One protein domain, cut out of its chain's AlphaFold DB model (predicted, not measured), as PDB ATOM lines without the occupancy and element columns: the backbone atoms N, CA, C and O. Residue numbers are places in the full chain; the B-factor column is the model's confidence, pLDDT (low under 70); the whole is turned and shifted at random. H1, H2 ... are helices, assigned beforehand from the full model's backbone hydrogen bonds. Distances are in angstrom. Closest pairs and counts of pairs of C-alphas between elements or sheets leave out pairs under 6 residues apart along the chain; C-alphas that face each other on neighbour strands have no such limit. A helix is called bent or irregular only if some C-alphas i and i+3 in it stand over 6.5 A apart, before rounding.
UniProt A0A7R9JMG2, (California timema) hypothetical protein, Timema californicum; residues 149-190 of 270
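AT A GLANCE: This is residues 149 to 190 of the 270 residues of the protein "(California timema) hypothetical protein" of Timema californicum (UniProt A0A7R9JMG2). Two short helices stand far from each other towards the two ends of an extended rod, with a drawn-out link running from one to the other and no packed core between them. The longer helix, H1, is at one end; past it the link turns round and runs off to H2, and the last residues, 183 to 190, turn back from H2's far end. The printed part has 42 residues with two named helices, H1 then H2, and no named strand; the class is all helix, though under half of the residues, 17 of 42, are in named elements. The whole is extended, with a radius of gyration of the C-alphas of 16.6 A and spans of 47 by 17 by 16 A.

IN THESE COORDINATES: H1 is residues 149 to 159, 15.8 A from first to last C-alpha; it begins at C-alpha 149 (13.769, 5.646, -52.593) and ends at C-alpha 159 (27.274, 3.664, -60.573). H2 is residues 177 to 182, 8.7 A long, and ends at C-alpha 182 (5.912, -25.050, -38.259).

HOW THE PARTS SIT: H1 and H2 are apart, no C-alpha of the one being within 8 A of the other. They form no hairpin. Neither helix is bent. In H2 every O i to N i+4 pair is within hydrogen-bond range; in H1 6 of 7 are.

THE WHOLE: The two C-alphas farthest apart in the domain, those of Leu 160 and Asn 184, are 46.8 A apart, while the first and last printed C-alphas, of Leu 149 and Thr 190, are 24.9 A apart. The link from H1 to H2, residues 160 to 176, is long, with 17 residues. The printed part has no cut. The mean pLDDT of the printed part is 86.2; the model's confidence is under 70 at residues 149 to 150 and 189 to 190.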
ATOM      1  N   LEU A 149      12.918   4.448 -52.551       62.44
ATOM      2  CA  LEU A 149      13.769   5.646 -52.593       62.44
ATOM      3  C   LEU A 149      15.187   5.336 -52.084       62.44
ATOM      4  O   LEU A 149      16.165   5.777 -52.677       62.44
ATOM      5  N   GLU A 150      15.300   4.474 -51.071       67.69
ATOM      6  CA  GLU A 150      16.583   4.008 -50.527       67.69
ATOM      7  C   GLU A 150      17.412   3.232 -51.569       67.69
ATOM      8  O   GLU A 150      18.636   3.366 -51.631       67.69
ATOM      9  N   ASP A 151      16.758   2.478 -52.460       77.19
ATOM     10  CA  ASP A 151      17.437   1.711 -53.511       77.19
ATOM     11  C   ASP A 151      18.009   2.597 -54.625       77.19
ATOM     12  O   ASP A 151      18.906   2.159 -55.357       77.19
ATOM     13  N   ALA A 152      17.478   3.812 -54.796       83.31
ATOM     14  CA  ALA A 152      17.938   4.754 -55.812       83.31
ATOM     15  C   ALA A 152      19.325   5.310 -55.458       83.31
ATOM     16  O   ALA A 152      20.225   5.299 -56.304       83.31
ATOM     17  N   ASP A 153      19.526   5.686 -54.194       85.06
ATOM     18  CA  ASP A 153      20.798   6.210 -53.686       85.06
ATOM     19  C   ASP A 153      21.890   5.133 -53.682       85.06
ATOM     20  O   ASP A 153      23.009   5.362 -54.156       85.06
ATOM     21  N   LEU A 154      21.541   3.914 -53.253       86.81
ATOM     22  CA  LEU A 154      22.414   2.734 -53.321       86.81
ATOM     23  C   LEU A 154      22.884   2.463 -54.762       86.81
ATOM     24  O   LEU A 154      24.068   2.205 -55.008       86.81
ATOM     25  N   ARG A 155      21.968   2.551 -55.739       86.88
ATOM     26  CA  ARG A 155      22.290   2.390 -57.167       86.88
ATOM     27  C   ARG A 155      23.159   3.523 -57.701       86.88
ATOM     28  O   ARG A 155      24.074   3.250 -58.480       86.88
ATOM     29  N   ALA A 156      22.912   4.768 -57.302       89.44
ATOM     30  CA  ALA A 156      23.724   5.911 -57.712       89.44
ATOM     31  C   ALA A 156      25.170   5.793 -57.197       89.44
ATOM     32  O   ALA A 156      26.115   5.945 -57.974       89.44
ATOM     33  N   ALA A 157      25.356   5.421 -55.927       89.31
ATOM     34  CA  ALA A 157      26.678   5.186 -55.346       89.31
ATOM     35  C   ALA A 157      27.430   4.042 -56.049       89.31
ATOM     36  O   ALA A 157      28.616   4.176 -56.361       89.31
ATOM     37  N   ALA A 158      26.734   2.948 -56.381       89.62
ATOM     38  CA  ALA A 158      27.312   1.844 -57.146       89.62
ATOM     39  C   ALA A 158      27.739   2.273 -58.563       89.62
ATOM     40  O   ALA A 158      28.828   1.910 -59.012       89.62
ATOM     41  N   ARG A 159      26.929   3.093 -59.253       91.62
ATOM     42  CA  ARG A 159      27.274   3.664 -60.573       91.62
ATOM     43  C   ARG A 159      28.531   4.529 -60.515       91.62
ATOM     44  O   ARG A 159      29.340   4.490 -61.437       91.62
ATOM     45  N   LEU A 160      28.719   5.260 -59.418       94.06
ATOM     46  CA  LEU A 160      29.907   6.075 -59.156       94.06
ATOM     47  C   LEU A 160      31.097   5.264 -58.609       94.06
ATOM     48  O   LEU A 160      32.101   5.848 -58.210       94.06
ATOM     49  N   LYS A 161      31.010   3.924 -58.596       89.44
ATOM     50  CA  LYS A 161      32.029   3.004 -58.057       89.44
ATOM     51  C   LYS A 161      32.379   3.262 -56.579       89.44
ATOM     52  O   LYS A 161      33.437   2.845 -56.111       89.44
ATOM     53  N   MET A 162      31.484   3.904 -55.825       90.94
ATOM     54  CA  MET A 162      31.637   4.168 -54.391       90.94
ATOM     55  C   MET A 162      31.155   2.970 -53.570       90.94
ATOM     56  O   MET A 162      30.108   3.007 -52.928       90.94
ATOM     57  N   PHE A 163      31.905   1.871 -53.615       87.69
ATOM     58  CA  PHE A 163      31.557   0.654 -52.884       87.69
ATOM     59  C   PHE A 163      31.894   0.760 -51.394       87.69
ATOM     60  O   PHE A 163      32.867   1.397 -50.997       87.69
ATOM     61  N   GLY A 164      31.118   0.076 -50.551       90.31
ATOM     62  CA  GLY A 164      31.395  -0.031 -49.118       90.31
ATOM     63  C   GLY A 164      30.174   0.314 -48.288       90.31
ATOM     64  O   GLY A 164      29.121  -0.281 -48.484       90.31
ATOM     65  N   ARG A 165      30.307   1.257 -47.348       85.81
ATOM     66  CA  ARG A 165      29.202   1.657 -46.455       85.81
ATOM     67  C   ARG A 165      27.988   2.189 -47.222       85.81
ATOM     68  O   ARG A 165      26.870   1.932 -46.812       85.81
ATOM     69  N   LEU A 166      28.221   2.856 -48.353       86.31
ATOM     70  CA  LEU A 166      27.168   3.421 -49.199       86.31
ATOM     71  C   LEU A 166      26.427   2.387 -50.050       86.31
ATOM     72  O   LEU A 166      25.403   2.726 -50.615       86.31
ATOM     73  N   THR A 167      26.936   1.158 -50.174       87.81
ATOM     74  CA  THR A 167      26.339   0.099 -51.011       87.81
ATOM     75  C   THR A 167      26.033  -1.175 -50.225       87.81
ATOM     76  O   THR A 167      25.624  -2.176 -50.807       87.81
ATOM     77  N   ARG A 168      26.300  -1.186 -48.915       88.94
ATOM     78  CA  ARG A 168      26.098  -2.339 -48.035       88.94
ATOM     79  C   ARG A 168      25.064  -1.982 -46.988       88.94
ATOM     80  O   ARG A 168      25.290  -1.090 -46.178       88.94
ATOM     81  N   ILE A 169      23.988  -2.750 -46.956       84.19
ATOM     82  CA  ILE A 169      22.971  -2.669 -45.915       84.19
ATOM     83  C   ILE A 169      23.190  -3.852 -44.977       84.19
ATOM     84  O   ILE A 169      23.355  -4.986 -45.428       84.19
ATOM     85  N   LYS A 170      23.227  -3.586 -43.673       86.56
ATOM     86  CA  LYS A 170      23.191  -4.627 -42.646       86.56
ATOM     87  C   LYS A 170      21.807  -4.603 -42.027       86.56
ATOM     88  O   LYS A 170      21.435  -3.611 -41.413       86.56
ATOM     89  N   THR A 171      21.068  -5.684 -42.196       84.12
ATOM     90  CA  THR A 171      19.780  -5.887 -41.536       84.12
ATOM     91  C   THR A 171      19.895  -7.064 -40.592       84.12
ATOM     92  O   THR A 171      20.564  -8.051 -40.908       84.12
ATOM     93  N   GLU A 172      19.230  -6.972 -39.448       88.25
ATOM     94  CA  GLU A 172      19.083  -8.116 -38.565       88.25
ATOM     95  C   GLU A 172      18.253  -9.189 -39.277       88.25
ATOM     96  O   GLU A 172      17.190  -8.913 -39.840       88.25
ATOM     97  N   TRP A 173      18.781 -10.409 -39.327       86.31
ATOM     98  CA  TRP A 173      18.069 -11.524 -39.927       86.31
ATOM     99  C   TRP A 173      17.134 -12.140 -38.890       86.31
ATOM    100  O   TRP A 173      17.572 -12.495 -37.798       86.31
ATOM    101  N   GLN A 174      15.861 -12.302 -39.249       85.88
ATOM    102  CA  GLN A 174      14.869 -12.968 -38.411       85.88
ATOM    103  C   GLN A 174      14.055 -13.975 -39.238       85.88
ATOM    104  O   GLN A 174      13.742 -13.706 -40.405       85.88
ATOM    105  N   PRO A 175      13.704 -15.144 -38.669       88.50
ATOM    106  CA  PRO A 175      12.882 -16.131 -39.355       88.50
ATOM    107  C   PRO A 175      11.458 -15.607 -39.582       88.50
ATOM    108  O   PRO A 175      10.903 -14.856 -38.784       88.50
ATOM    109  N   CYS A 176      10.831 -16.048 -40.672       87.44
ATOM    110  CA  CYS A 176       9.420 -15.762 -40.924       87.44
ATOM    111  C   CYS A 176       8.533 -16.448 -39.871       87.44
ATOM    112  O   CYS A 176       8.775 -17.605 -39.521       87.44
ATOM    113  N   SER A 177       7.449 -15.789 -39.449       86.38
ATOM    114  CA  SER A 177       6.483 -16.323 -38.473       86.38
ATOM    115  C   SER A 177       5.955 -17.713 -38.847       86.38
ATOM    116  O   SER A 177       5.800 -18.586 -37.997       86.38
ATOM    117  N   LEU A 178       5.743 -17.977 -40.141       86.69
ATOM    118  CA  LEU A 178       5.302 -19.287 -40.623       86.69
ATOM    119  C   LEU A 178       6.329 -20.396 -40.345       86.69
ATOM    120  O   LEU A 178       5.935 -21.531 -40.075       86.69
ATOM    121  N   LEU A 179       7.627 -20.085 -40.412       91.50
ATOM    122  CA  LEU A 179       8.679 -21.040 -40.066       91.50
ATOM    123  C   LEU A 179       8.640 -21.332 -38.565       91.50
ATOM    124  O   LEU A 179       8.540 -22.495 -38.191       91.50
ATOM    125  N   CYS A 180       8.606 -20.300 -37.717       92.88
ATOM    126  CA  CYS A 180       8.510 -20.454 -36.262       92.88
ATOM    127  C   CYS A 180       7.325 -21.345 -35.850       92.88
ATOM    128  O   CYS A 180       7.503 -22.302 -35.099       92.88
ATOM    129  N   LYS A 181       6.143 -21.118 -36.441       92.62
ATOM    130  CA  LYS A 181       4.940 -21.930 -36.198       92.62
ATOM    131  C   LYS A 181       5.107 -23.394 -36.601       92.62
ATOM    132  O   LYS A 181       4.705 -24.271 -35.851       92.62
ATOM    133  N   ARG A 182       5.698 -23.672 -37.768       96.44
ATOM    134  CA  ARG A 182       5.912 -25.050 -38.259       96.44
ATOM    135  C   ARG A 182       6.894 -25.837 -37.402       96.44
ATOM    136  O   ARG A 182       6.738 -27.043 -37.260       96.44
ATOM    137  N   PHE A 183       7.902 -25.155 -36.869       95.81
ATOM    138  CA  PHE A 183       8.912 -25.759 -36.005       95.81
ATOM    139  C   PHE A 183       8.529 -25.722 -34.520       95.81
ATOM    140  O   PHE A 183       9.317 -26.173 -33.695       95.81
ATOM    141  N   ASN A 184       7.337 -25.220 -34.165       92.75
ATOM    142  CA  ASN A 184       6.899 -25.060 -32.776       92.75
ATOM    143  C   ASN A 184       7.893 -24.245 -31.913       92.75
ATOM    144  O   ASN A 184       8.026 -24.477 -30.712       92.75
ATOM    145  N   ILE A 185       8.587 -23.277 -32.518       93.62
ATOM    146  CA  ILE A 185       9.531 -22.379 -31.838       93.62
ATOM    147  C   ILE A 185       8.827 -21.031 -31.605       93.62
ATOM    148  O   ILE A 185       8.177 -20.536 -32.532       93.62
ATOM    149  N   PRO A 186       8.950 -20.411 -30.415       89.19
ATOM    150  CA  PRO A 186       8.437 -19.066 -30.173       89.19
ATOM    151  C   PRO A 186       8.968 -18.057 -31.197       89.19
ATOM    152  O   PRO A 186      10.150 -18.065 -31.545       89.19
ATOM    153  N   GLU A 187       8.094 -17.178 -31.684       87.38
ATOM    154  CA  GLU A 187       8.510 -16.082 -32.560       87.38
ATOM    155  C   GLU A 187       9.399 -15.100 -31.772       87.38
ATOM    156  O   GLU A 187       9.077 -14.791 -30.619       87.38
ATOM    157  N   PRO A 188      10.516 -14.611 -32.351       86.25
ATOM    158  CA  PRO A 188      11.343 -13.607 -31.690       86.25
ATOM    159  C   PRO A 188      10.490 -12.360 -31.430       86.25
ATOM    160  O   PRO A 188       9.859 -11.825 -32.344       86.25
ATOM    161  N   SER A 189      10.420 -11.920 -30.173       63.78
ATOM    162  CA  SER A 189       9.602 -10.772 -29.795       63.78
ATOM    163  C   SER A 189      10.132  -9.516 -30.484       63.78
ATOM    164  O   SER A 189      11.294  -9.144 -30.352       63.78
ATOM    165  N   THR A 190       9.262  -8.803 -31.194       62.47
ATOM    166  CA  THR A 190       9.581  -7.545 -31.892       62.47
ATOM    167  C   THR A 190       9.895  -6.379 -30.937       62.47
ATOM    168  O   THR A 190       9.834  -5.219 -31.334       62.47
TER     169      THR A 190